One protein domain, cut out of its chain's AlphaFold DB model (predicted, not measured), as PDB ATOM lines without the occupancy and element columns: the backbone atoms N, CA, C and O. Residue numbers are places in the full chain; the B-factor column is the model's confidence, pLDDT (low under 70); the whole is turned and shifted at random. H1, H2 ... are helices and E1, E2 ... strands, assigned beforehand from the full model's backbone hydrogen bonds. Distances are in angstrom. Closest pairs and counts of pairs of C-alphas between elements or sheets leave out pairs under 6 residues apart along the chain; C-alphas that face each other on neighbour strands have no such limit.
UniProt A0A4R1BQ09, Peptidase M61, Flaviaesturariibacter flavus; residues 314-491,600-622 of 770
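This is residues 314 to 491 and 600 to 622 of the 770 residues of the protein "Peptidase M61" of Flaviaesturariibacter flavus (UniProt A0A4R1BQ09). This is a helical body built round one helix, H6, which runs through the middle with H2, H3, H7, H9, H10 and H11 round it, some nearly in line with it and some crossing it. H2 and H3 fold back on each other as one hairpin, H8 and H9 as another, and between H1 and H2 a loop reaches away to its tip at Asp 329. The printed part has 201 residues, with eleven named helices and one named strand in the order H1 to H10, E1, H11, and its class is mostly helix. It is compact, with a radius of gyration of the C-alphas of 16.6 A and spans of 55 by 40 by 31 A.

H1, residues 321 to 324, touches no helix. H2, residues 337 to 354, has a kink of 32 degrees near residue 344. Its residues 349 to 353 touch residues 360 to 363 of H3, residues 360 to 377, in a helical hairpin at a shallow tilt of 27 degrees, the closest C-alphas being those of Val 353 and Pro 360, 5.9 A. H4, residues 384 to 389, touches H5, residues 396 to 402, closest at the C-alphas of Leu 387 and Gln 398, 6.7 A. H6, residues 405 to 420, is the hub, touching six helices. Its residues 405 to 411 touch H2 at a steep tilt of 64 degrees, closest at the C-alphas of Gly 342 and Gly 406, 3.7 A. H7, residues 427 to 438, touches H6 with residue 427 alone, about perpendicular at 85 degrees, the C-alphas of Asp 414 and Leu 427 closest at 4.6 A. H8, residues 449 to 456, and H9, residues 459 to 470, form a helical hairpin, closest at the C-alphas of Gly 454 and Lys 462, 4.7 A. H9 touches H6 at a shallow tilt of 11 degrees, opposite ways, closest at the C-alphas of Leu 416 and Val 461, 7.2 A. H10, residues 477 to 482, touches residues 412 to 416 of H6, closest at the C-alphas of Cys 412 and Tyr 480, 5.5 A. E1, residues 486 to 491, pairs with no named strand. H11, residues 606 to 616, touches residues 414 to 419 of H6, closest at the C-alphas of Leu 418 and Val 611, 5.7 A. Every O i to N i+4 pair is within hydrogen-bond range in H3, H4, H6, H7, H8, H10 and H11, against 10 of 14 in H2, 7 of 8 in H9 and 0 of 3 in H5, where 3 of 4 O i to N i+3 pairs are; H1 is too short for such a pair.

H1 begins at C-alpha 321 (29.832, -7.526, 37.284). H2 is 24.0 A long, H3 25.9 A and H6 22.3 A. H11 ends at C-alpha 616 (12.028, -29.369, 18.839).

The C-alphas farthest apart, of Asp 329 and Asp 603, are 56.7 A apart. Residues 492 to 599 are not printed, and C-alphas 491 and 600 are 15.8 A apart across this cut. The link from H1 to H2 is long, 12 residues. Mean pLDDT of the printed part is 93.6; residues 619 to 622 are under 70.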
ATOM      1  N   THR A 314      17.901 -14.922  33.040       81.75
ATOM      2  CA  THR A 314      18.956 -13.942  32.760       81.75
ATOM      3  C   THR A 314      18.360 -12.548  32.592       81.75
ATOM      4  O   THR A 314      17.420 -12.411  31.817       81.75
ATOM      5  N   PRO A 315      18.912 -11.503  33.235       78.44
ATOM      6  CA  PRO A 315      20.203 -11.462  33.942       78.44
ATOM      7  C   PRO A 315      20.178 -11.893  35.425       78.44
ATOM      8  O   PRO A 315      21.203 -11.830  36.111       78.44
ATOM      9  N   LEU A 316      19.030 -12.317  35.960       71.50
ATOM     10  CA  LEU A 316      18.847 -12.466  37.412       71.50
ATOM     11  C   LEU A 316      19.751 -13.498  38.085       71.50
ATOM     12  O   LEU A 316      20.288 -13.238  39.166       71.50
ATOM     13  N   THR A 317      19.892 -14.672  37.469       76.75
ATOM     14  CA  THR A 317      20.693 -15.782  38.013       76.75
ATOM     15  C   THR A 317      22.094 -15.849  37.417       76.75
ATOM     16  O   THR A 317      22.967 -16.504  37.976       76.75
ATOM     17  N   ILE A 318      22.309 -15.171  36.287       88.44
ATOM     18  CA  ILE A 318      23.563 -15.157  35.537       88.44
ATOM     19  C   ILE A 318      23.776 -13.719  35.083       88.44
ATOM     20  O   ILE A 318      23.096 -13.254  34.172       88.44
ATOM     21  N   SER A 319      24.705 -13.009  35.713       90.94
ATOM     22  CA  SER A 319      25.020 -11.617  35.378       90.94
ATOM     23  C   SER A 319      26.515 -11.354  35.485       90.94
ATOM     24  O   SER A 319      27.210 -11.936  36.321       90.94
ATOM     25  N   SER A 320      27.001 -10.469  34.618       94.12
ATOM     26  CA  SER A 320      28.345  -9.928  34.707       94.12
ATOM     27  C   SER A 320      28.426  -8.952  35.876       94.12
ATOM     28  O   SER A 320      27.400  -8.554  36.445       94.12
ATOM     29  N   ARG A 321      29.638  -8.526  36.230       93.75
ATOM     30  CA  ARG A 321      29.832  -7.526  37.284       93.75
ATOM     31  C   ARG A 321      29.127  -6.211  36.954       93.75
ATOM     32  O   ARG A 321      28.519  -5.618  37.835       93.75
ATOM     33  N   GLU A 322      29.137  -5.795  35.692       91.94
ATOM     34  CA  GLU A 322      28.511  -4.561  35.202       91.94
ATOM     35  C   GLU A 322      26.992  -4.567  35.404       91.94
ATOM     36  O   GLU A 322      26.407  -3.541  35.748       91.94
ATOM     37  N   VAL A 323      26.355  -5.725  35.216       90.25
ATOM     38  CA  VAL A 323      24.909  -5.886  35.414       90.25
ATOM     39  C   VAL A 323      24.569  -6.075  36.893       90.25
ATOM     40  O   VAL A 323      23.553  -5.567  37.363       90.25
ATOM     41  N   LYS A 324      25.417  -6.791  37.639       88.06
ATOM     42  CA  LYS A 324      25.182  -7.102  39.052       88.06
ATOM     43  C   LYS A 324      25.428  -5.911  39.971       88.06
ATOM     44  O   LYS A 324      24.616  -5.626  40.842       88.06
ATOM     45  N   GLU A 325      26.552  -5.234  39.786       88.62
ATOM     46  CA  GLU A 325      26.980  -4.072  40.561       88.62
ATOM     47  C   GLU A 325      26.632  -2.793  39.799       88.62
ATOM     48  O   GLU A 325      27.481  -1.927  39.572       88.62
ATOM     49  N   PHE A 326      25.369  -2.694  39.386       90.25
ATOM     50  CA  PHE A 326      24.919  -1.699  38.426       90.25
ATOM     51  C   PHE A 326      25.298  -0.273  38.842       90.25
ATOM     52  O   PHE A 326      25.179   0.121  40.009       90.25
ATOM     53  N   ASN A 327      25.763   0.516  37.875       92.12
ATOM     54  CA  ASN A 327      26.138   1.905  38.090       92.12
ATOM     55  C   ASN A 327      25.020   2.835  37.604       92.12
ATOM     56  O   ASN A 327      24.876   3.087  36.411       92.12
ATOM     57  N   PHE A 328      24.250   3.391  38.539       94.06
ATOM     58  CA  PHE A 328      23.154   4.305  38.208       94.06
ATOM     59  C   PHE A 328      23.621   5.697  37.768       94.06
ATOM     60  O   PHE A 328      22.819   6.444  37.217       94.06
ATOM     61  N   ASP A 329      24.888   6.069  37.981       92.00
ATOM     62  CA  ASP A 329      25.438   7.381  37.609       92.00
ATOM     63  C   ASP A 329      26.120   7.374  36.229       92.00
ATOM     64  O   ASP A 329      26.261   8.418  35.580       92.00
ATOM     65  N   LYS A 330      26.591   6.207  35.771       90.75
ATOM     66  CA  LYS A 330      27.345   6.033  34.523       90.75
ATOM     67  C   LYS A 330      26.876   4.791  33.781       90.75
ATOM     68  O   LYS A 330      26.832   3.712  34.351       90.75
ATOM     69  N   ALA A 331      26.645   4.927  32.478       89.69
ATOM     70  CA  ALA A 331      26.357   3.794  31.607       89.69
ATOM     71  C   ALA A 331      27.605   2.908  31.456       89.69
ATOM     72  O   ALA A 331      28.511   3.227  30.684       89.69
ATOM     73  N   VAL A 332      27.656   1.819  32.223       91.94
ATOM     74  CA  VAL A 332      28.664   0.763  32.108       91.94
ATOM     75  C   VAL A 332      27.962  -0.463  31.537       91.94
ATOM     76  O   VAL A 332      27.077  -1.024  32.173       91.94
ATOM     77  N   MET A 333      28.310  -0.822  30.304       93.00
ATOM     78  CA  MET A 333      27.637  -1.875  29.543       93.00
ATOM     79  C   MET A 333      28.418  -3.185  29.610       93.00
ATOM     80  O   MET A 333      29.644  -3.166  29.539       93.00
ATOM     81  N   SER A 334      27.701  -4.308  29.663       95.06
ATOM     82  CA  SER A 334      28.285  -5.641  29.478       95.06
ATOM     83  C   SER A 334      28.491  -5.962  27.992       95.06
ATOM     84  O   SER A 334      27.767  -5.479  27.117       95.06
ATOM     85  N   ARG A 335      29.441  -6.850  27.698       96.81
ATOM     86  CA  ARG A 335      29.719  -7.459  26.389       96.81
ATOM     87  C   ARG A 335      28.670  -8.489  25.959       96.81
ATOM     88  O   ARG A 335      28.774  -9.027  24.853       96.81
ATOM     89  N   HIS A 336      27.692  -8.813  26.807       96.56
ATOM     90  CA  HIS A 336      26.887 -10.027  26.661       96.56
ATOM     91  C   HIS A 336      25.375  -9.807  26.522       96.56
ATOM     92  O   HIS A 336      24.595 -10.647  26.966       96.56
ATOM     93  N   LEU A 337      24.928  -8.768  25.802       96.06
ATOM     94  CA  LEU A 337      23.498  -8.643  25.455       96.06
ATOM     95  C   LEU A 337      22.984  -9.826  24.615       96.06
ATOM     96  O   LEU A 337      21.793 -10.116  24.622       96.06
ATOM     97  N   TRP A 338      23.862 -10.567  23.926       97.00
ATOM     98  CA  TRP A 338      23.477 -11.825  23.268       97.00
ATOM     99  C   TRP A 338      22.954 -12.867  24.271       97.00
ATOM    100  O   TRP A 338      22.083 -13.656  23.917       97.00
ATOM    101  N   LEU A 339      23.474 -12.863  25.504       95.94
ATOM    102  CA  LEU A 339      23.023 -13.725  26.589       95.94
ATOM    103  C   LEU A 339      21.752 -13.148  27.218       95.94
ATOM    104  O   LEU A 339      20.771 -13.869  27.333       95.94
ATOM    105  N   TYR A 340      21.744 -11.863  27.584       94.44
ATOM    106  CA  TYR A 340      20.627 -11.273  28.336       94.44
ATOM    107  C   TYR A 340      19.357 -11.076  27.509       94.44
ATOM    108  O   TYR A 340      18.285 -11.442  27.970       94.44
ATOM    109  N   GLU A 341      19.478 -10.580  26.279       95.12
ATOM    110  CA  GLU A 341      18.337 -10.356  25.383       95.12
ATOM    111  C   GLU A 341      18.198 -11.495  24.379       95.12
ATOM    112  O   GLU A 341      17.129 -12.069  24.198       95.12
ATOM    113  N   GLY A 342      19.306 -11.862  23.730       97.31
ATOM    114  CA  GLY A 342      19.286 -12.838  22.644       97.31
ATOM    115  C   GLY A 342      18.852 -14.232  23.097       97.31
ATOM    116  O   GLY A 342      18.004 -14.856  22.457       97.31
ATOM    117  N   SER A 343      19.415 -14.735  24.199       96.94
ATOM    118  CA  SER A 343      19.069 -16.065  24.711       96.94
ATOM    119  C   SER A 343      17.669 -16.111  25.318       96.94
ATOM    120  O   SER A 343      16.979 -17.121  25.154       96.94
ATOM    121  N   THR A 344      17.215 -15.009  25.920       95.88
ATOM    122  CA  THR A 344      15.845 -14.844  26.421       95.88
ATOM    123  C   THR A 344      14.842 -14.884  25.272       95.88
ATOM    124  O   THR A 344      13.957 -15.739  25.264       95.88
ATOM    125  N   GLU A 345      15.068 -14.084  24.230       96.94
ATOM    126  CA  GLU A 345      14.238 -14.029  23.023       96.94
ATOM    127  C   GLU A 345      14.169 -15.389  22.310       96.94
ATOM    128  O   GLU A 345      13.117 -15.818  21.827       96.94
ATOM    129  N   TYR A 346      15.296 -16.101  22.228       97.94
ATOM    130  CA  TYR A 346      15.314 -17.460  21.693       97.94
ATOM    131  C   TYR A 346      14.523 -18.426  22.580       97.94
ATOM    132  O   TYR A 346      13.722 -19.205  22.067       97.94
ATOM    133  N   THR A 347      14.718 -18.374  23.898       96.19
ATOM    134  CA  THR A 347      14.068 -19.281  24.853       96.19
ATOM    135  C   THR A 347      12.550 -19.097  24.869       96.19
ATOM    136  O   THR A 347      11.827 -20.096  24.848       96.19
ATOM    137  N   ALA A 348      12.075 -17.850  24.803       95.00
ATOM    138  CA  ALA A 348      10.660 -17.491  24.712       95.00
ATOM    139  C   ALA A 348       9.957 -18.121  23.494       95.00
ATOM    140  O   ALA A 348       8.793 -18.511  23.557       95.00
ATOM    141  N   HIS A 349      10.686 -18.309  22.395       94.50
ATOM    142  CA  HIS A 349      10.200 -19.017  21.211       94.50
ATOM    143  C   HIS A 349      10.403 -20.531  21.286       94.50
ATOM    144  O   HIS A 349       9.542 -21.316  20.881       94.50
ATOM    145  N   HIS A 350      11.556 -20.954  21.795       96.88
ATOM    146  CA  HIS A 350      11.957 -22.350  21.829       96.88
ATOM    147  C   HIS A 350      11.063 -23.182  22.756       96.88
ATOM    148  O   HIS A 350      10.707 -24.311  22.420       96.88
ATOM    149  N   VAL A 351      10.624 -22.621  23.888       94.00
ATOM    150  CA  VAL A 351       9.665 -23.300  24.771       94.00
ATOM    151  C   VAL A 351       8.352 -23.615  24.052       94.00
ATOM    152  O   VAL A 351       7.806 -24.704  24.228       94.00
ATOM    153  N   GLN A 352       7.874 -22.701  23.202       92.62
ATOM    154  CA  GLN A 352       6.593 -22.847  22.521       92.62
ATOM    155  C   GLN A 352       6.633 -24.022  21.546       92.62
ATOM    156  O   GLN A 352       5.721 -24.847  21.543       92.62
ATOM    157  N   VAL A 353       7.706 -24.149  20.758       94.62
ATOM    158  CA  VAL A 353       7.854 -25.287  19.840       94.62
ATOM    159  C   VAL A 353       8.100 -26.590  20.594       94.62
ATOM    160  O   VAL A 353       7.488 -27.607  20.276       94.62
ATOM    161  N   LYS A 354       8.926 -26.554  21.646       93.06
ATOM    162  CA  LYS A 354       9.303 -27.746  22.414       93.06
ATOM    163  C   LYS A 354       8.099 -28.407  23.090       93.06
ATOM    164  O   LYS A 354       8.053 -29.632  23.170       93.06
ATOM    165  N   TYR A 355       7.120 -27.616  23.529       90.88
ATOM    166  CA  TYR A 355       5.886 -28.098  24.162       90.88
ATOM    167  C   TYR A 355       4.655 -28.060  23.242       90.88
ATOM    168  O   TYR A 355       3.534 -28.229  23.715       90.88
ATOM    169  N   GLY A 356       4.846 -27.887  21.929       90.31
ATOM    170  CA  GLY A 356       3.784 -28.042  20.930       90.31
ATOM    171  C   GLY A 356       2.758 -26.905  20.859       90.31
ATOM    172  O   GLY A 356       1.710 -27.092  20.249       90.31
ATOM    173  N   LEU A 357       3.051 -25.738  21.442       88.62
ATOM    174  CA  LEU A 357       2.220 -24.529  21.314       88.62
ATOM    175  C   LEU A 357       2.312 -23.929  19.905       88.62
ATOM    176  O   LEU A 357       1.339 -23.382  19.392       88.62
ATOM    177  N   ILE A 358       3.474 -24.077  19.265       88.25
ATOM    178  CA  ILE A 358       3.675 -23.790  17.844       88.25
ATOM    179  C   ILE A 358       4.280 -25.008  17.151       88.25
ATOM    180  O   ILE A 358       5.009 -25.799  17.751       88.25
ATOM    181  N   SER A 359       4.003 -25.158  15.859       93.69
ATOM    182  CA  SER A 359       4.596 -26.228  15.064       93.69
ATOM    183  C   SER A 359       6.098 -25.998  14.821       93.69
ATOM    184  O   SER A 359       6.556 -24.853  14.724       93.69
ATOM    185  N   PRO A 360       6.870 -27.077  14.599       96.25
ATOM    186  CA  PRO A 360       8.263 -26.998  14.163       96.25
ATOM    187  C   PRO A 360       8.515 -26.061  12.974       96.25
ATOM    188  O   PRO A 360       9.519 -25.354  12.957       96.25
ATOM    189  N   GLN A 361       7.616 -26.027  11.983       95.12
ATOM    190  CA  GLN A 361       7.788 -25.151  10.821       95.12
ATOM    191  C   GLN A 361       7.525 -23.679  11.167       95.12
ATOM    192  O   GLN A 361       8.311 -22.837  10.748       95.12
ATOM    193  N   GLN A 362       6.512 -23.364  11.985       93.56
ATOM    194  CA  GLN A 362       6.283 -21.988  12.457       93.56
ATOM    195  C   GLN A 362       7.503 -21.440  13.207       93.56
ATOM    196  O   GLN A 362       7.875 -20.281  13.029       93.56
ATOM    197  N   PHE A 363       8.177 -22.277  13.999       97.19
ATOM    198  CA  PHE A 363       9.422 -21.894  14.657       97.19
ATOM    199  C   PHE A 363      10.558 -21.604  13.661       97.19
ATOM    200  O   PHE A 363      11.227 -20.576  13.773       97.19
ATOM    201  N   LEU A 364      10.748 -22.451  12.639       98.44
ATOM    202  CA  LEU A 364      11.718 -22.191  11.567       98.44
ATOM    203  C   LEU A 364      11.397 -20.915  10.775       98.44
ATOM    204  O   LEU A 364      12.316 -20.197  10.375       98.44
ATOM    205  N   ASP A 365      10.119 -20.609  10.568       95.69
ATOM    206  CA  ASP A 365       9.684 -19.390   9.888       95.69
ATOM    207  C   ASP A 365      10.010 -18.147  10.739       95.69
ATOM    208  O   ASP A 365      10.557 -17.174  10.213       95.69
ATOM    209  N   ARG A 366       9.807 -18.208  12.067       96.00
ATOM    210  CA  ARG A 366      10.239 -17.156  13.010       96.00
ATOM    211  C   ARG A 366      11.757 -16.935  12.951       96.00
ATOM    212  O   ARG A 366      12.206 -15.795  12.834       96.00
ATOM    213  N   LEU A 367      12.562 -18.002  12.951       98.50
ATOM    214  CA  LEU A 367      14.022 -17.893  12.802       98.50
ATOM    215  C   LEU A 367      14.425 -17.326  11.427       98.50
ATOM    216  O   LEU A 367      15.303 -16.466  11.352       98.50
ATOM    217  N   SER A 368      13.750 -17.729  10.347       98.19
ATOM    218  CA  SER A 368      13.976 -17.196   8.991       98.19
ATOM    219  C   SER A 368      13.702 -15.689   8.926       98.19
ATOM    220  O   SER A 368      14.482 -14.923   8.347       98.19
ATOM    221  N   GLN A 369      12.622 -15.239   9.575       96.69
ATOM    222  CA  GLN A 369      12.284 -13.822   9.674       96.69
ATOM    223  C   GLN A 369      13.349 -13.050  10.459       96.69
ATOM    224  O   GLN A 369      13.746 -11.968  10.029       96.69
ATOM    225  N   LYS A 370      13.877 -13.617  11.552       98.25
ATOM    226  CA  LYS A 370      14.976 -13.003  12.310       98.25
ATOM    227  C   LYS A 370      16.247 -12.853  11.476       98.25
ATOM    228  O   LYS A 370      16.877 -11.798  11.532       98.25
ATOM    229  N   ILE A 371      16.601 -13.847  10.651       98.50
ATOM    230  CA  ILE A 371      17.764 -13.746   9.746       98.50
ATOM    231  C   ILE A 371      17.545 -12.596   8.758       98.50
ATOM    232  O   ILE A 371      18.431 -11.761   8.556       98.50
ATOM    233  N   THR A 372      16.350 -12.531   8.170       96.94
ATOM    234  CA  THR A 372      15.982 -11.489   7.207       96.94
ATOM    235  C   THR A 372      16.000 -10.100   7.838       96.94
ATOM    236  O   THR A 372      16.645  -9.203   7.298       96.94
ATOM    237  N   ASN A 373      15.370  -9.923   8.999       97.12
ATOM    238  CA  ASN A 373      15.362  -8.661   9.736       97.12
ATOM    239  C   ASN A 373      16.775  -8.227  10.123       97.12
ATOM    240  O   ASN A 373      17.114  -7.056   9.958       97.12
ATOM    241  N   SER A 374      17.599  -9.167  10.598       98.19
ATOM    242  CA  SER A 374      18.978  -8.886  10.984       98.19
ATOM    243  C   SER A 374      19.786  -8.325   9.813       98.19
ATOM    244  O   SER A 374      20.342  -7.234   9.902       98.19
ATOM    245  N   ARG A 375      19.777  -9.035   8.679       95.94
ATOM    246  CA  ARG A 375      20.555  -8.675   7.483       95.94
ATOM    247  C   ARG A 375      20.022  -7.459   6.736       95.94
ATOM    248  O   ARG A 375      20.784  -6.804   6.034       95.94
ATOM    249  N   THR A 376      18.727  -7.177   6.854       94.81
ATOM    250  CA  THR A 376      18.096  -6.041   6.167       94.81
ATOM    251  C   THR A 376      18.307  -4.737   6.930       94.81
ATOM    252  O   THR A 376      18.550  -3.706   6.311       94.81
ATOM    253  N   ASN A 377      18.216  -4.775   8.264       96.19
ATOM    254  CA  ASN A 377      18.151  -3.563   9.083       96.19
ATOM    255  C   ASN A 377      19.448  -3.259   9.849       96.19
ATOM    256  O   ASN A 377      19.612  -2.143  10.341       96.19
ATOM    257  N   TYR A 378      20.374  -4.219   9.955       98.12
ATOM    258  CA  TYR A 378      21.566  -4.100  10.797       98.12
ATOM    259  C   TYR A 378      22.835  -4.610  10.103       98.12
ATOM    260  O   TYR A 378      22.806  -5.249   9.051       98.12
ATOM    261  N   LYS A 379      23.990  -4.304  10.700       97.56
ATOM    262  CA  LYS A 379      25.308  -4.692  10.188       97.56
ATOM    263  C   LYS A 379      25.642  -6.126  10.603       97.56
ATOM    264  O   LYS A 379      26.017  -6.366  11.749       97.56
ATOM    265  N   ASP A 380      25.572  -7.071   9.666       95.56
ATOM    266  CA  ASP A 380      25.858  -8.491   9.950       95.56
ATOM    267  C   ASP A 380      27.328  -8.738  10.357       95.56
ATOM    268  O   ASP A 380      27.621  -9.681  11.087       95.56
ATOM    269  N   SER A 381      28.253  -7.857   9.955       96.69
ATOM    270  CA  SER A 381      29.677  -7.917  10.317       96.69
ATOM    271  C   SER A 381      30.044  -7.199  11.622       96.69
ATOM    272  O   SER A 381      31.215  -7.179  11.996       96.69
ATOM    273  N   LEU A 382      29.089  -6.583  12.325       98.12
ATOM    274  CA  LEU A 382      29.364  -5.996  13.635       98.12
ATOM    275  C   LEU A 382      29.534  -7.118  14.667       98.12
ATOM    276  O   LEU A 382      28.653  -7.978  14.804       98.12
ATOM    277  N   ALA A 383      30.650  -7.088  15.399       98.38
ATOM    278  CA  ALA A 383      30.859  -7.965  16.541       98.38
ATOM    279  C   ALA A 383      29.784  -7.697  17.598       98.38
ATOM    280  O   ALA A 383      29.510  -6.554  17.970       98.38
ATOM    281  N   PHE A 384      29.166  -8.753  18.113       98.31
ATOM    282  CA  PHE A 384      28.054  -8.609  19.047       98.31
ATOM    283  C   PHE A 384      28.497  -8.047  20.401       98.31
ATOM    284  O   PHE A 384      27.741  -7.326  21.053       98.31
ATOM    285  N   THR A 385      29.735  -8.335  20.812       98.31
ATOM    286  CA  THR A 385      30.320  -7.728  22.018       98.31
ATOM    287  C   THR A 385      30.524  -6.216  21.862       98.31
ATOM    288  O   THR A 385      30.279  -5.476  22.811       98.31
ATOM    289  N   GLU A 386      30.875  -5.733  20.664       98.19
ATOM    290  CA  GLU A 386      30.973  -4.294  20.366       98.19
ATOM    291  C   GLU A 386      29.599  -3.626  20.306       98.19
ATOM    292  O   GLU A 386      29.427  -2.526  20.831       98.19
ATOM    293  N   LEU A 387      28.609  -4.300  19.705       97.88
ATOM    294  CA  LEU A 387      27.210  -3.866  19.750       97.88
ATOM    295  C   LEU A 387      26.765  -3.677  21.202       97.88
ATOM    296  O   LEU A 387      26.237  -2.622  21.541       97.88
ATOM    297  N   SER A 388      27.029  -4.676  22.049       97.06
ATOM    298  CA  SER A 388      26.627  -4.677  23.458       97.06
ATOM    299  C   SER A 388      27.264  -3.522  24.236       97.06
ATOM    300  O   SER A 388      26.555  -2.741  24.867       97.06
ATOM    301  N   LEU A 389      28.583  -3.331  24.107       96.62
ATOM    302  CA  LEU A 389      29.301  -2.234  24.766       96.62
ATOM    303  C   LEU A 389      28.845  -0.848  24.286       96.62
ATOM    304  O   LEU A 389      28.823   0.108  25.059       96.62
ATOM    305  N   GLY A 390      28.490  -0.730  23.004       95.75
ATOM    306  CA  GLY A 390      28.081   0.521  22.375       95.75
ATOM    307  C   GLY A 390      26.577   0.797  22.385       95.75
ATOM    308  O   GLY A 390      26.172   1.781  21.762       95.75
ATOM    309  N   ALA A 391      25.757  -0.036  23.035       94.19
ATOM    310  CA  ALA A 391      24.292   0.003  22.935       94.19
ATOM    311  C   ALA A 391      23.673   1.337  23.391       94.19
ATOM    312  O   ALA A 391      22.725   1.814  22.780       94.19
ATOM    313  N   THR A 392      24.264   1.989  24.394       91.00
ATOM    314  CA  THR A 392      23.843   3.315  24.893       91.00
ATOM    315  C   THR A 392      24.443   4.488  24.104       91.00
ATOM    316  O   THR A 392      24.192   5.648  24.428       91.00
ATOM    317  N   GLY A 393      25.279   4.219  23.095       92.06
ATOM    318  CA  GLY A 393      26.087   5.225  22.407       92.06
ATOM    319  C   GLY A 393      26.268   4.927  20.920       92.06
ATOM    320  O   GLY A 393      25.309   4.933  20.152       92.06
ATOM    321  N   ALA A 394      27.512   4.691  20.494       94.38
ATOM    322  CA  ALA A 394      27.876   4.586  19.076       94.38
ATOM    323  C   ALA A 394      27.130   3.477  18.302       94.38
ATOM    324  O   ALA A 394      27.024   3.561  17.080       94.38
ATOM    325  N   GLN A 395      26.612   2.459  18.997       96.44
ATOM    326  CA  GLN A 395      25.877   1.335  18.412       96.44
ATOM    327  C   GLN A 395      24.383   1.337  18.767       96.44
ATOM    328  O   GLN A 395      23.704   0.348  18.502       96.44
ATOM    329  N   ALA A 396      23.826   2.440  19.286       93.56
ATOM    330  CA  ALA A 396      22.405   2.525  19.647       93.56
ATOM    331  C   ALA A 396      21.463   2.175  18.479       93.56
ATOM    332  O   ALA A 396      20.503   1.429  18.642       93.56
ATOM    333  N   ALA A 397      21.791   2.607  17.254       95.44
ATOM    334  CA  ALA A 397      21.020   2.261  16.054       95.44
ATOM    335  C   ALA A 397      21.064   0.759  15.690       95.44
ATOM    336  O   ALA A 397      20.288   0.304  14.852       95.44
ATOM    337  N   GLN A 398      21.986  -0.008  16.275       97.19
ATOM    338  CA  GLN A 398      22.112  -1.454  16.085       97.19
ATOM    339  C   GLN A 398      21.422  -2.256  17.196       97.19
ATOM    340  O   GLN A 398      21.298  -3.469  17.051       97.19
ATOM    341  N   TYR A 399      20.949  -1.601  18.268       95.50
ATOM    342  CA  TYR A 399      20.420  -2.260  19.464       95.50
ATOM    343  C   TYR A 399      19.344  -3.299  19.144       95.50
ATOM    344  O   TYR A 399      19.458  -4.430  19.587       95.50
ATOM    345  N   GLY A 400      18.366  -2.991  18.285       95.38
ATOM    346  CA  GLY A 400      17.287  -3.937  17.954       95.38
ATOM    347  C   GLY A 400      17.753  -5.281  17.364       95.38
ATOM    348  O   GLY A 400      16.996  -6.251  17.363       95.38
ATOM    349  N   ASN A 401      19.010  -5.391  16.917       97.94
ATOM    350  CA  ASN A 401      19.598  -6.659  16.492       97.94
ATOM    351  C   ASN A 401      19.821  -7.645  17.658       97.94
ATOM    352  O   ASN A 401      20.040  -8.832  17.394       97.94
ATOM    353  N   VAL A 402      19.723  -7.204  18.923       97.00
ATOM    354  CA  VAL A 402      19.738  -8.088  20.104       97.00
ATOM    355  C   VAL A 402      18.637  -9.148  20.034       97.00
ATOM    356  O   VAL A 402      18.920 -10.334  20.186       97.00
ATOM    357  N   TYR A 403      17.433  -8.751  19.617       97.06
ATOM    358  CA  TYR A 403      16.281  -9.643  19.435       97.06
ATOM    359  C   TYR A 403      16.329 -10.447  18.124       97.06
ATOM    360  O   TYR A 403      15.588 -11.413  17.936       97.06
ATOM    361  N   GLN A 404      17.175 -10.049  17.170       98.31
ATOM    362  CA  GLN A 404      17.305 -10.730  15.878       98.31
ATOM    363  C   GLN A 404      18.535 -11.646  15.894       98.31
ATOM    364  O   GLN A 404      18.422 -12.831  16.206       98.31
ATOM    365  N   LYS A 405      19.733 -11.107  15.625       98.50
ATOM    366  CA  LYS A 405      20.979 -11.886  15.616       98.50
ATOM    367  C   LYS A 405      21.322 -12.475  16.987       98.50
ATOM    368  O   LYS A 405      21.880 -13.563  17.014       98.50
ATOM    369  N   GLY A 406      20.938 -11.853  18.106       98.44
ATOM    370  CA  GLY A 406      21.160 -12.442  19.438       98.44
ATOM    371  C   GLY A 406      20.396 -13.753  19.651       98.44
ATOM    372  O   GLY A 406      20.969 -14.741  20.116       98.44
ATOM    373  N   ALA A 407      19.135 -13.812  19.219       98.56
ATOM    374  CA  ALA A 407      18.361 -15.052  19.229       98.56
ATOM    375  C   ALA A 407      18.933 -16.107  18.267       98.56
ATOM    376  O   ALA A 407      18.928 -17.298  18.569       98.56
ATOM    377  N   LEU A 408      19.484 -15.681  17.126       98.75
ATOM    378  CA  LEU A 408      20.119 -16.585  16.160       98.75
ATOM    379  C   LEU A 408      21.469 -17.134  16.641       98.75
ATOM    380  O   LEU A 408      21.769 -18.295  16.364       98.75
ATOM    381  N   ILE A 409      22.251 -16.341  17.383       98.81
ATOM    382  CA  ILE A 409      23.440 -16.815  18.109       98.81
ATOM    383  C   ILE A 409      23.025 -17.964  19.027       98.81
ATOM    384  O   ILE A 409      23.604 -19.043  18.952       98.81
ATOM    385  N   SER A 410      21.976 -17.752  19.825       98.62
ATOM    386  CA  SER A 410      21.469 -18.739  20.780       98.62
ATOM    387  C   SER A 410      20.927 -20.000  20.101       98.62
ATOM    388  O   SER A 410      21.231 -21.104  20.545       98.62
ATOM    389  N   ALA A 411      20.215 -19.866  18.979       98.81
ATOM    390  CA  ALA A 411      19.736 -21.006  18.197       98.81
ATOM    391  C   ALA A 411      20.884 -21.861  17.630       98.81
ATOM    392  O   ALA A 411      20.851 -23.088  17.717       98.81
ATOM    393  N   CYS A 412      21.916 -21.226  17.064       98.88
ATOM    394  CA  CYS A 412      23.078 -21.942  16.528       98.88
ATOM    395  C   CYS A 412      23.903 -22.594  17.644       98.88
ATOM    396  O   CYS A 412      24.380 -23.716  17.481       98.88
ATOM    397  N   LEU A 413      24.032 -21.909  18.785       98.81
ATOM    398  CA  LEU A 413      24.703 -22.419  19.975       98.81
ATOM    399  C   LEU A 413      23.995 -23.660  20.537       98.81
ATOM    400  O   LEU A 413      24.656 -24.647  20.846       98.81
ATOM    401  N   ASP A 414      22.661 -23.638  20.622       98.81
ATOM    402  CA  ASP A 414      21.856 -24.779  21.073       98.81
ATOM    403  C   ASP A 414      22.060 -25.999  20.163       98.81
ATOM    404  O   ASP A 414      22.369 -27.093  20.632       98.81
ATOM    405  N   LEU A 415      21.994 -25.798  18.843       98.88
ATOM    406  CA  LEU A 415      22.236 -26.856  17.859       98.88
ATOM    407  C   LEU A 415      23.651 -27.437  17.945       98.88
ATOM    408  O   LEU A 415      23.809 -28.655  17.869       98.88
ATOM    409  N   LEU A 416      24.667 -26.591  18.137       98.81
ATOM    410  CA  LEU A 416      26.050 -27.030  18.317       98.81
ATOM    411  C   LEU A 416      26.215 -27.868  19.594       98.81
ATOM    412  O   LEU A 416      26.842 -28.926  19.557       98.81
ATOM    413  N   LEU A 417      25.634 -27.425  20.713       98.56
ATOM    414  CA  LEU A 417      25.657 -28.161  21.982       98.56
ATOM    415  C   LEU A 417      24.958 -29.522  21.852       98.56
ATOM    416  O   LEU A 417      25.497 -30.548  22.284       98.56
ATOM    417  N   LEU A 418      23.782 -29.545  21.218       97.69
ATOM    418  CA  LEU A 418      23.016 -30.765  20.991       97.69
ATOM    419  C   LEU A 418      23.767 -31.734  20.079       97.69
ATOM    420  O   LEU A 418      23.803 -32.926  20.368       97.69
ATOM    421  N   ASP A 419      24.408 -31.256  19.015       97.25
ATOM    422  CA  ASP A 419      25.225 -32.104  18.144       97.25
ATOM    423  C   ASP A 419      26.401 -32.732  18.907       97.25
ATOM    424  O   ASP A 419      26.520 -33.961  18.966       97.25
ATOM    425  N   LYS A 420      27.202 -31.908  19.597       94.62
ATOM    426  CA  LYS A 420      28.382 -32.361  20.353       94.62
ATOM    427  C   LYS A 420      28.040 -33.338  21.474       94.62
ATOM    428  O   LYS A 420      28.818 -34.244  21.768       94.62
ATOM    429  N   SER A 421      26.856 -33.199  22.062       88.38
ATOM    430  CA  SER A 421      26.367 -34.072  23.131       88.38
ATOM    431  C   SER A 421      25.538 -35.264  22.645       88.38
ATOM    432  O   SER A 421      25.052 -36.044  23.467       88.38
ATOM    433  N   GLY A 422      25.332 -35.427  21.334       82.06
ATOM    434  CA  GLY A 422      24.454 -36.464  20.784       82.06
ATOM    435  C   GLY A 422      22.981 -36.315  21.191       82.06
ATOM    436  O   GLY A 422      22.279 -37.322  21.289       82.06
ATOM    437  N   GLY A 423      22.530 -35.083  21.434       84.06
ATOM    438  CA  GLY A 423      21.160 -34.694  21.773       84.06
ATOM    439  C   GLY A 423      20.877 -34.552  23.271       84.06
ATOM    440  O   GLY A 423      19.723 -34.378  23.641       84.06
ATOM    441  N   ARG A 424      21.889 -34.652  24.143       84.38
ATOM    442  CA  ARG A 424      21.697 -34.715  25.609       84.38
ATOM    443  C   ARG A 424      21.848 -33.381  26.333       84.38
ATOM    444  O   ARG A 424      21.373 -33.241  27.457       84.38
ATOM    445  N   TYR A 425      22.542 -32.430  25.723       88.31
ATOM    446  CA  TYR A 425      22.911 -31.161  26.336       88.31
ATOM    447  C   TYR A 425      22.674 -30.032  25.339       88.31
ATOM    448  O   TYR A 425      23.301 -30.013  24.285       88.31
ATOM    449  N   GLY A 426      21.766 -29.116  25.664       94.56
ATOM    450  CA  GLY A 426      21.463 -27.936  24.853       94.56
ATOM    451  C   GLY A 426      21.646 -26.637  25.632       94.56
ATOM    452  O   GLY A 426      22.122 -26.629  26.769       94.56
ATOM    453  N   LEU A 427      21.203 -25.528  25.048       96.00
ATOM    454  CA  LEU A 427      21.307 -24.194  25.641       96.00
ATOM    455  C   LEU A 427      20.632 -24.112  27.015       96.00
ATOM    456  O   LEU A 427      21.168 -23.478  27.915       96.00
ATOM    457  N   ARG A 428      19.499 -24.801  27.211       91.56
ATOM    458  CA  ARG A 428      18.837 -24.885  28.524       91.56
ATOM    459  C   ARG A 428      19.762 -25.470  29.598       91.56
ATOM    460  O   ARG A 428      19.738 -25.033  30.742       91.56
ATOM    461  N   ASN A 429      20.528 -26.503  29.254       91.00
ATOM    462  CA  ASN A 429      21.467 -27.106  30.197       91.00
ATOM    463  C   ASN A 429      22.614 -26.136  30.496       91.00
ATOM    464  O   ASN A 429      22.941 -25.945  31.660       91.00
ATOM    465  N   LEU A 430      23.135 -25.456  29.469       94.25
ATOM    466  CA  LEU A 430      24.164 -24.432  29.643       94.25
ATOM    467  C   LEU A 430      23.705 -23.302  30.569       94.25
ATOM    468  O   LEU A 430      24.429 -22.933  31.489       94.25
ATOM    469  N   THR A 431      22.507 -22.753  30.355       91.81
ATOM    470  CA  THR A 431      21.989 -21.687  31.219       91.81
ATOM    471  C   THR A 431      21.756 -22.191  32.639       91.81
ATOM    472  O   THR A 431      22.114 -21.501  33.586       91.81
ATOM    473  N   TYR A 432      21.260 -23.417  32.823       88.31
ATOM    474  CA  TYR A 432      21.157 -24.018  34.154       88.31
ATOM    475  C   TYR A 432      22.525 -24.135  34.853       88.31
ATOM    476  O   TYR A 432      22.664 -23.687  35.989       88.31
ATOM    477  N   ASP A 433      23.545 -24.665  34.176       89.75
ATOM    478  CA  ASP A 433      24.877 -24.876  34.760       89.75
ATOM    479  C   ASP A 433      25.600 -23.553  35.055       89.75
ATOM    480  O   ASP A 433      26.256 -23.415  36.091       89.75
ATOM    481  N   LEU A 434      25.434 -22.540  34.198       91.75
ATOM    482  CA  LEU A 434      25.887 -21.176  34.483       91.75
ATOM    483  C   LEU A 434      25.166 -20.600  35.710       91.75
ATOM    484  O   LEU A 434      25.808 -19.993  36.571       91.75
ATOM    485  N   GLY A 435      23.856 -20.830  35.824       88.56
ATOM    486  CA  GLY A 435      23.062 -20.454  36.991       88.56
ATOM    487  C   GLY A 435      23.523 -21.157  38.271       88.56
ATOM    488  O   GLY A 435      23.539 -20.540  39.330       88.56
ATOM    489  N   VAL A 436      23.971 -22.412  38.189       86.50
ATOM    490  CA  VAL A 436      24.576 -23.140  39.320       86.50
ATOM    491  C   VAL A 436      25.957 -22.571  39.673       86.50
ATOM    492  O   VAL A 436      26.270 -22.416  40.853       86.50
ATOM    493  N   ARG A 437      26.785 -22.237  38.673       89.81
ATOM    494  CA  ARG A 437      28.157 -21.725  38.865       89.81
ATOM    495  C   ARG A 437      28.192 -20.326  39.489       89.81
ATOM    496  O   ARG A 437      29.061 -20.055  40.322       89.81
ATOM    497  N   TYR A 438      27.286 -19.443  39.073       90.19
ATOM    498  CA  TYR A 438      27.271 -18.030  39.470       90.19
ATOM    499  C   TYR A 438      26.120 -17.704  40.439       90.19
ATOM    500  O   TYR A 438      26.332 -17.120  41.503       90.19
ATOM    501  N   GLY A 439      24.907 -18.160  40.141       82.81
ATOM    502  CA  GLY A 439      23.727 -17.945  40.979       82.81
ATOM    503  C   GLY A 439      23.381 -16.470  41.212       82.81
ATOM    504  O   GLY A 439      23.973 -15.551  40.649       82.81
ATOM    505  N   LYS A 440      22.420 -16.211  42.112       79.75
ATOM    506  CA  LYS A 440      21.961 -14.836  42.396       79.75
ATOM    507  C   LYS A 440      23.057 -13.956  43.015       79.75
ATOM    508  O   LYS A 440      22.927 -12.745  42.954       79.75
ATOM    509  N   ASN A 441      24.113 -14.488  43.627       82.31
ATOM    510  CA  ASN A 441      25.004 -13.669  44.468       82.31
ATOM    511  C   ASN A 441      26.414 -13.464  43.910       82.31
ATOM    512  O   ASN A 441      27.151 -12.652  44.464       82.31
ATOM    513  N   ARG A 442      26.808 -14.169  42.844       89.81
ATOM    514  CA  ARG A 442      28.152 -14.053  42.271       89.81
ATOM    515  C   ARG A 442      28.054 -13.582  40.830       89.81
ATOM    516  O   ARG A 442      27.418 -14.228  40.009       89.81
ATOM    517  N   ALA A 443      28.718 -12.474  40.538       92.81
ATOM    518  CA  ALA A 443      28.911 -12.025  39.173       92.81
ATOM    519  C   ALA A 443      30.048 -12.800  38.496       92.81
ATOM    520  O   ALA A 443      30.983 -13.252  39.165       92.81
ATOM    521  N   PHE A 444      29.984 -12.915  37.174       95.25
ATOM    522  CA  PHE A 444      31.143 -13.296  36.372       95.25
ATOM    523  C   PHE A 444      31.859 -12.061  35.824       95.25
ATOM    524  O   PHE A 444      31.286 -10.975  35.712       95.25
ATOM    525  N   GLU A 445      33.121 -12.243  35.463       96.25
ATOM    526  CA  GLU A 445      33.914 -11.217  34.804       96.25
ATOM    527  C   GLU A 445      33.625 -11.201  33.307       96.25
ATOM    528  O   GLU A 445      33.690 -12.232  32.639       96.25
ATOM    529  N   ASP A 446      33.321 -10.025  32.765       93.62
ATOM    530  CA  ASP A 446      32.837  -9.836  31.389       93.62
ATOM    531  C   ASP A 446      33.813 -10.363  30.310       93.62
ATOM    532  O   ASP A 446      33.446 -10.618  29.166       93.62
ATOM    533  N   ALA A 447      35.096 -10.529  30.646       96.00
ATOM    534  CA  ALA A 447      36.092 -11.125  29.757       96.00
ATOM    535  C   ALA A 447      36.172 -12.662  29.853       96.00
ATOM    536  O   ALA A 447      36.648 -13.294  28.914       96.00
ATOM    537  N   GLU A 448      35.704 -13.260  30.949       96.44
ATOM    538  CA  GLU A 448      35.920 -14.673  31.297       96.44
ATOM    539  C   GLU A 448      34.742 -15.581  30.909       96.44
ATOM    540  O   GLU A 448      34.854 -16.807  30.960       96.44
ATOM    541  N   LEU A 449      33.592 -15.017  30.510       97.50
ATOM    542  CA  LEU A 449      32.381 -15.805  30.259       97.50
ATOM    543  C   LEU A 449      32.597 -16.907  29.210       97.50
ATOM    544  O   LEU A 449      32.118 -18.025  29.385       97.50
ATOM    545  N   PHE A 450      33.306 -16.612  28.118       98.44
ATOM    546  CA  PHE A 450      33.504 -17.585  27.037       98.44
ATOM    547  C   PHE A 450      34.430 -18.732  27.455       98.44
ATOM    548  O   PHE A 450      34.193 -19.872  27.053       98.44
ATOM    549  N   ASP A 451      35.420 -18.456  28.307       98.06
ATOM    550  CA  ASP A 451      36.265 -19.482  28.921       98.06
ATOM    551  C   ASP A 451      35.438 -20.387  29.829       98.06
ATOM    552  O   ASP A 451      35.451 -21.606  29.664       98.06
ATOM    553  N   ALA A 452      34.626 -19.793  30.706       96.81
ATOM    554  CA  ALA A 452      33.747 -20.542  31.596       96.81
ATOM    555  C   ALA A 452      32.742 -21.422  30.833       96.81
ATOM    556  O   ALA A 452      32.488 -22.555  31.240       96.81
ATOM    557  N   ILE A 453      32.181 -20.933  29.720       98.00
ATOM    558  CA  ILE A 453      31.299 -21.732  28.858       98.00
ATOM    559  C   ILE A 453      32.083 -22.875  28.200       98.00
ATOM    560  O   ILE A 453      31.591 -24.002  28.169       98.00
ATOM    561  N   GLY A 454      33.294 -22.616  27.699       96.69
ATOM    562  CA  GLY A 454      34.159 -23.643  27.112       96.69
ATOM    563  C   GLY A 454      34.516 -24.761  28.093       96.69
ATOM    564  O   GLY A 454      34.451 -25.930  27.723       96.69
ATOM    565  N   GLU A 455      34.822 -24.411  29.346       94.56
ATOM    566  CA  GLU A 455      35.093 -25.359  30.440       94.56
ATOM    567  C   GLU A 455      33.887 -26.242  30.779       94.56
ATOM    568  O   GLU A 455      34.048 -27.432  31.041       94.56
ATOM    569  N   LEU A 456      32.682 -25.663  30.794       89.38
ATOM    570  CA  LEU A 456      31.443 -26.385  31.102       89.38
ATOM    571  C   LEU A 456      30.976 -27.282  29.950       89.38
ATOM    572  O   LEU A 456      30.159 -28.176  30.164       89.38
ATOM    573  N   THR A 457      31.441 -27.018  28.728       94.88
ATOM    574  CA  THR A 457      30.893 -27.632  27.515       94.88
ATOM    575  C   THR A 457      31.979 -28.245  26.633       94.88
ATOM    576  O   THR A 457      32.482 -29.324  26.939       94.88
ATOM    577  N   TYR A 458      32.313 -27.598  25.513       94.81
ATOM    578  CA  TYR A 458      33.247 -28.093  24.508       94.81
ATOM    579  C   TYR A 458      34.132 -26.946  23.983       94.81
ATOM    580  O   TYR A 458      33.642 -25.822  23.824       94.81
ATOM    581  N   PRO A 459      35.402 -27.203  23.618       97.00
ATOM    582  CA  PRO A 459      36.278 -26.194  23.013       97.00
ATOM    583  C   PRO A 459      35.688 -25.525  21.760       97.00
ATOM    584  O   PRO A 459      35.873 -24.328  21.544       97.00
ATOM    585  N   GLU A 460      34.930 -26.264  20.950       98.38
ATOM    586  CA  GLU A 460      34.276 -25.746  19.744       98.38
ATOM    587  C   GLU A 460      33.169 -24.731  20.053       98.38
ATOM    588  O   GLU A 460      32.910 -23.841  19.246       98.38
ATOM    589  N   VAL A 461      32.541 -24.833  21.227       98.56
ATOM    590  CA  VAL A 461      31.535 -23.874  21.700       98.56
ATOM    591  C   VAL A 461      32.205 -22.544  22.034       98.56
ATOM    592  O   VAL A 461      31.739 -21.492  21.597       98.56
ATOM    593  N   LYS A 462      33.348 -22.577  22.727       98.62
ATOM    594  CA  LYS A 462      34.164 -21.376  22.952       98.62
ATOM    595  C   LYS A 462      34.621 -20.765  21.623       98.62
ATOM    596  O   LYS A 462      34.428 -19.571  21.410       98.62
ATOM    597  N   ALA A 463      35.137 -21.581  20.702       98.69
ATOM    598  CA  ALA A 463      35.577 -21.109  19.388       98.69
ATOM    599  C   ALA A 463      34.433 -20.460  18.579       98.69
ATOM    600  O   ALA A 463      34.648 -19.463  17.888       98.69
ATOM    601  N   PHE A 464      33.206 -20.985  18.684       98.75
ATOM    602  CA  PHE A 464      32.012 -20.363  18.108       98.75
ATOM    603  C   PHE A 464      31.767 -18.963  18.687       98.75
ATOM    604  O   PHE A 464      31.583 -18.009  17.928       98.75
ATOM    605  N   LEU A 465      31.790 -18.830  20.017       98.75
ATOM    606  CA  LEU A 465      31.557 -17.557  20.701       98.75
ATOM    607  C   LEU A 465      32.631 -16.521  20.342       98.75
ATOM    608  O   LEU A 465      32.314 -15.388  19.979       98.75
ATOM    609  N   GLU A 466      33.902 -16.913  20.351       98.62
ATOM    610  CA  GLU A 466      35.005 -16.033  19.960       98.62
ATOM    611  C   GLU A 466      34.866 -15.559  18.511       98.62
ATOM    612  O   GLU A 466      34.981 -14.367  18.233       98.62
ATOM    613  N   LYS A 467      34.557 -16.468  17.582       98.50
ATOM    614  CA  LYS A 467      34.521 -16.152  16.152       98.50
ATOM    615  C   LYS A 467      33.286 -15.359  15.729       98.50
ATOM    616  O   LYS A 467      33.409 -14.444  14.919       98.50
ATOM    617  N   TYR A 468      32.106 -15.715  16.235       98.50
ATOM    618  CA  TYR A 468      30.832 -15.197  15.719       98.50
ATOM    619  C   TYR A 468      30.102 -14.242  16.672       98.50
ATOM    620  O   TYR A 468      29.168 -13.557  16.248       98.50
ATOM    621  N   VAL A 469      30.514 -14.175  17.945       98.50
ATOM    622  CA  VAL A 469      29.957 -13.238  18.935       98.50
ATOM    623  C   VAL A 469      30.954 -12.126  19.256       98.50
ATOM    624  O   VAL A 469      30.596 -10.949  19.186       98.50
ATOM    625  N   ALA A 470      32.208 -12.462  19.575       98.38
ATOM    626  CA  ALA A 470      33.263 -11.461  19.756       98.38
ATOM    627  C   ALA A 470      33.899 -11.003  18.434       98.38
ATOM    628  O   ALA A 470      34.350  -9.865  18.351       98.38
ATOM    629  N   GLY A 471      33.911 -11.858  17.411       97.88
ATOM    630  CA  GLY A 471      34.417 -11.537  16.080       97.88
ATOM    631  C   GLY A 471      33.380 -10.893  15.159       97.88
ATOM    632  O   GLY A 471      32.176 -10.895  15.414       97.88
ATOM    633  N   SER A 472      33.868 -10.347  14.046       96.81
ATOM    634  CA  SER A 472      33.081  -9.667  13.007       96.81
ATOM    635  C   SER A 472      32.562 -10.607  11.910       96.81
ATOM    636  O   SER A 472      31.992 -10.160  10.912       96.81
ATOM    637  N   ASN A 473      32.760 -11.919  12.058       97.75
ATOM    638  CA  ASN A 473      32.331 -12.899  11.070       97.75
ATOM    639  C   ASN A 473      30.807 -13.107  11.132       97.75
ATOM    640  O   ASN A 473      30.272 -13.414  12.202       97.75
ATOM    641  N   PRO A 474      30.093 -13.024   9.994       96.69
ATOM    642  CA  PRO A 474      28.711 -13.485   9.913       96.69
ATOM    643  C   PRO A 474      28.592 -14.973  10.266       96.69
ATOM    644  O   PRO A 474      29.478 -15.768   9.946       96.69
ATOM    645  N   ILE A 475      27.479 -15.357  10.896       97.75
ATOM    646  CA  ILE A 475      27.214 -16.754  11.258       97.75
ATOM    647  C   ILE A 475      26.886 -17.554   9.984       97.75
ATOM    648  O   ILE A 475      25.978 -17.161   9.239       97.75
ATOM    649  N   PRO A 476      27.558 -18.691   9.722       97.81
ATOM    650  CA  PRO A 476      27.210 -19.579   8.619       97.81
ATOM    651  C   PRO A 476      25.971 -20.410   8.984       97.81
ATOM    652  O   PRO A 476      26.066 -21.568   9.380       97.81
ATOM    653  N   TYR A 477      24.784 -19.806   8.875       98.38
ATOM    654  CA  TYR A 477      23.518 -20.436   9.275       98.38
ATOM    655  C   TYR A 477      23.287 -21.814   8.635       98.38
ATOM    656  O   TYR A 477      22.760 -22.704   9.296       98.38
ATOM    657  N   GLU A 478      23.708 -22.013   7.384       98.19
ATOM    658  CA  GLU A 478      23.601 -23.307   6.700       98.19
ATOM    659  C   GLU A 478      24.312 -24.435   7.458       98.19
ATOM    660  O   GLU A 478      23.736 -25.509   7.611       98.19
ATOM    661  N   GLU A 479      25.507 -24.178   7.998       98.31
ATOM    662  CA  GLU A 479      26.300 -25.173   8.729       98.31
ATOM    663  C   GLU A 479      25.595 -25.612  10.020       98.31
ATOM    664  O   GLU A 479      25.439 -26.808  10.267       98.31
ATOM    665  N   TYR A 480      25.115 -24.658  10.825       98.69
ATOM    666  CA  TYR A 480      24.504 -24.965  12.123       98.69
ATOM    667  C   TYR A 480      23.103 -25.560  11.988       98.69
ATOM    668  O   TYR A 480      22.785 -26.542  12.657       98.69
ATOM    669  N   PHE A 481      22.262 -25.034  11.093       98.75
ATOM    670  CA  PHE A 481      20.926 -25.594  10.877       98.75
ATOM    671  C   PHE A 481      20.976 -26.989  10.234       98.75
ATOM    672  O   PHE A 481      20.129 -27.841  10.536       98.75
ATOM    673  N   ALA A 482      22.008 -27.290   9.435       98.62
ATOM    674  CA  ALA A 482      22.220 -28.631   8.902       98.62
ATOM    675  C   ALA A 482      22.434 -29.689  10.003       98.62
ATOM    676  O   ALA A 482      22.099 -30.851   9.766       98.62
ATOM    677  N   LEU A 483      22.882 -29.319  11.212       98.56
ATOM    678  CA  LEU A 483      23.022 -30.246  12.350       98.56
ATOM    679  C   LEU A 483      21.682 -30.877  12.765       98.56
ATOM    680  O   LEU A 483      21.644 -32.036  13.163       98.56
ATOM    681  N   ALA A 484      20.561 -30.170  12.585       98.19
ATOM    682  CA  ALA A 484      19.203 -30.692  12.800       98.19
ATOM    683  C   ALA A 484      18.524 -31.184  11.503       98.19
ATOM    684  O   ALA A 484      17.312 -31.431  11.462       98.19
ATOM    685  N   GLY A 485      19.273 -31.296  10.403       98.19
ATOM    686  CA  GLY A 485      18.722 -31.601   9.084       98.19
ATOM    687  C   GLY A 485      17.778 -30.503   8.583       98.19
ATOM    688  O   GLY A 485      16.733 -30.802   8.004       98.19
ATOM    689  N   VAL A 486      18.084 -29.239   8.862       98.62
ATOM    690  CA  VAL A 486      17.357 -28.093   8.315       98.62
ATOM    691  C   VAL A 486      18.187 -27.500   7.183       98.62
ATOM    692  O   VAL A 486      19.363 -27.197   7.348       98.62
ATOM    693  N   ARG A 487      17.568 -27.347   6.014       97.88
ATOM    694  CA  ARG A 487      18.148 -26.654   4.867       97.88
ATOM    695  C   ARG A 487      17.923 -25.159   5.020       97.88
ATOM    696  O   ARG A 487      16.780 -24.730   5.186       97.88
ATOM    697  N   PHE A 488      18.998 -24.394   4.877       97.81
ATOM    698  CA  PHE A 488      18.958 -22.951   4.699       97.81
ATOM    699  C   PHE A 488      19.001 -22.608   3.208       97.81
ATOM    700  O   PHE A 488      19.897 -23.043   2.494       97.81
ATOM    701  N   ALA A 489      18.032 -21.833   2.733       95.94
ATOM    702  CA  ALA A 489      18.001 -21.326   1.373       95.94
ATOM    703  C   ALA A 489      18.044 -19.788   1.413       95.94
ATOM    704  O   ALA A 489      17.045 -19.158   1.770       95.94
ATOM    705  N   PRO A 490      19.175 -19.147   1.056       92.81
ATOM    706  CA  PRO A 490      19.327 -17.692   1.174       92.81
ATOM    707  C   PRO A 490      18.332 -16.930   0.294       92.81
ATOM    708  O   PRO A 490      17.910 -15.828   0.639       92.81
ATOM    709  N   ARG A 491      17.932 -17.539  -0.822       92.38
ATOM    710  CA  ARG A 491      16.923 -17.032  -1.739       92.38
ATOM    711  C   ARG A 491      16.141 -18.208  -2.306       92.38
ATOM    712  O   ARG A 491      16.733 -19.134  -2.856       92.38
ATOM    713  N   PHE A 600      12.835 -28.283   6.794       97.69
ATOM    714  CA  PHE A 600      13.340 -29.630   7.055       97.69
ATOM    715  C   PHE A 600      13.698 -30.350   5.754       97.69
ATOM    716  O   PHE A 600      12.948 -30.309   4.777       97.69
ATOM    717  N   ILE A 601      14.833 -31.052   5.744       96.69
ATOM    718  CA  ILE A 601      15.124 -32.004   4.669       96.69
ATOM    719  C   ILE A 601      14.251 -33.262   4.837       96.69
ATOM    720  O   ILE A 601      14.002 -33.645   5.988       96.69
ATOM    721  N   PRO A 602      13.803 -33.901   3.734       92.56
ATOM    722  CA  PRO A 602      12.944 -35.089   3.791       92.56
ATOM    723  C   PRO A 602      13.596 -36.274   4.514       92.56
ATOM    724  O   PRO A 602      12.976 -36.868   5.391       92.56
ATOM    725  N   ASP A 603      14.873 -36.534   4.219       93.50
ATOM    726  CA  ASP A 603      15.602 -37.713   4.697       93.50
ATOM    727  C   ASP A 603      16.823 -37.316   5.544       93.50
ATOM    728  O   ASP A 603      17.964 -37.394   5.083       93.50
ATOM    729  N   PRO A 604      16.628 -36.841   6.789       94.81
ATOM    730  CA  PRO A 604      17.743 -36.514   7.671       94.81
ATOM    731  C   PRO A 604      18.554 -37.756   8.054       94.81
ATOM    732  O   PRO A 604      18.035 -38.871   8.121       94.81
ATOM    733  N   THR A 605      19.830 -37.581   8.382       93.31
ATOM    734  CA  THR A 605      20.654 -38.654   8.954       93.31
ATOM    735  C   THR A 605      20.152 -39.042  10.356       93.31
ATOM    736  O   THR A 605      19.445 -38.267  11.008       93.31
ATOM    737  N   PRO A 606      20.518 -40.227  10.891       89.44
ATOM    738  CA  PRO A 606      20.184 -40.587  12.269       89.44
ATOM    739  C   PRO A 606      20.676 -39.570  13.312       89.44
ATOM    740  O   PRO A 606      19.974 -39.321  14.287       89.44
ATOM    741  N   ALA A 607      21.852 -38.965  13.103       84.81
ATOM    742  CA  ALA A 607      22.375 -37.917  13.978       84.81
ATOM    743  C   ALA A 607      21.505 -36.653  13.921       84.81
ATOM    744  O   ALA A 607      21.045 -36.185  14.961       84.81
ATOM    745  N   GLN A 608      21.167 -36.195  12.712       96.25
ATOM    746  CA  GLN A 608      20.284 -35.044  12.510       96.25
ATOM    747  C   GLN A 608      18.899 -35.254  13.122       96.25
ATOM    748  O   GLN A 608      18.345 -34.333  13.715       96.25
ATOM    749  N   ARG A 609      18.336 -36.468  13.021       92.81
ATOM    750  CA  ARG A 609      17.062 -36.803  13.678       92.81
ATOM    751  C   ARG A 609      17.141 -36.676  15.192       92.81
ATOM    752  O   ARG A 609      16.227 -36.108  15.775       92.81
ATOM    753  N   ARG A 610      18.216 -37.173  15.815       89.19
ATOM    754  CA  ARG A 610      18.402 -37.069  17.272       89.19
ATOM    755  C   ARG A 610      18.499 -35.615  17.722       89.19
ATOM    756  O   ARG A 610      17.770 -35.227  18.627       89.19
ATOM    757  N   VAL A 611      19.333 -34.812  17.055       95.62
ATOM    758  CA  VAL A 611      19.463 -33.374  17.347       95.62
ATOM    759  C   VAL A 611      18.121 -32.672  17.163       95.62
ATOM    760  O   VAL A 611      17.655 -31.999  18.074       95.62
ATOM    761  N   ARG A 612      17.445 -32.889  16.027       96.38
ATOM    762  CA  ARG A 612      16.131 -32.294  15.740       96.38
ATOM    763  C   ARG A 612      15.084 -32.663  16.790       96.38
ATOM    764  O   ARG A 612      14.321 -31.797  17.198       96.38
ATOM    765  N   GLN A 613      15.035 -33.926  17.205       92.88
ATOM    766  CA  GLN A 613      14.087 -34.396  18.212       92.88
ATOM    767  C   GLN A 613      14.355 -33.741  19.570       92.88
ATOM    768  O   GLN A 613      13.427 -33.221  20.177       92.88
ATOM    769  N   ALA A 614      15.613 -33.710  20.017       92.00
ATOM    770  CA  ALA A 614      15.989 -33.073  21.279       92.00
ATOM    771  C   ALA A 614      15.758 -31.553  21.269       92.00
ATOM    772  O   ALA A 614      15.398 -30.963  22.290       92.00
ATOM    773  N   TRP A 615      15.950 -30.926  20.107       97.12
ATOM    774  CA  TRP A 615      15.707 -29.507  19.891       97.12
ATOM    775  C   TRP A 615      14.207 -29.200  19.977       97.12
ATOM    776  O   TRP A 615      13.760 -28.492  20.872       97.12
ATOM    777  N   LEU A 616      13.396 -29.820  19.119       96.06
ATOM    778  CA  LEU A 616      12.028 -29.369  18.839       96.06
ATOM    779  C   LEU A 616      10.937 -30.093  19.620       96.06
ATOM    780  O   LEU A 616       9.760 -29.788  19.445       96.06
ATOM    781  N   SER A 617      11.282 -31.084  20.433       88.56
ATOM    782  CA  SER A 617      10.301 -31.833  21.206       88.56
ATOM    783  C   SER A 617      10.761 -31.956  22.646       88.56
ATOM    784  O   SER A 617      11.924 -32.244  22.936       88.56
ATOM    785  N   ALA A 618       9.839 -31.730  23.573       79.38
ATOM    786  CA  ALA A 618      10.011 -32.194  24.931       79.38
ATOM    787  C   ALA A 618      10.173 -33.715  24.873       79.38
ATOM    788  O   ALA A 618       9.416 -34.405  24.179       79.38
ATOM    789  N   GLU A 619      11.154 -34.251  25.600       64.31
ATOM    790  CA  GLU A 619      11.036 -35.652  25.976       64.31
ATOM    791  C   GLU A 619       9.691 -35.789  26.695       64.31
ATOM    792  O   GLU A 619       9.376 -34.928  27.528       64.31
ATOM    793  N   PRO A 620       8.856 -36.783  26.341       48.53
ATOM    794  CA  PRO A 620       7.613 -36.986  27.061       48.53
ATOM    795  C   PRO A 620       7.958 -37.035  28.546       48.53
ATOM    796  O   PRO A 620       8.895 -37.743  28.925       48.53
ATOM    797  N   ALA A 621       7.250 -36.242  29.361       44.16
ATOM    798  CA  ALA A 621       7.391 -36.322  30.808       44.16
ATOM    799  C   ALA A 621       7.369 -37.811  31.167       44.16
ATOM    800  O   ALA A 621       6.482 -38.518  30.665       44.16
ATOM    801  N   PRO A 622       8.366 -38.322  31.913       47.44
ATOM    802  CA  PRO A 622       8.414 -39.745  32.169       47.44
ATOM    803  C   PRO A 622       7.088 -40.099  32.836       47.44
ATOM    804  O   PRO A 622       6.695 -39.440  33.800       47.44
TER     805      PRO A 622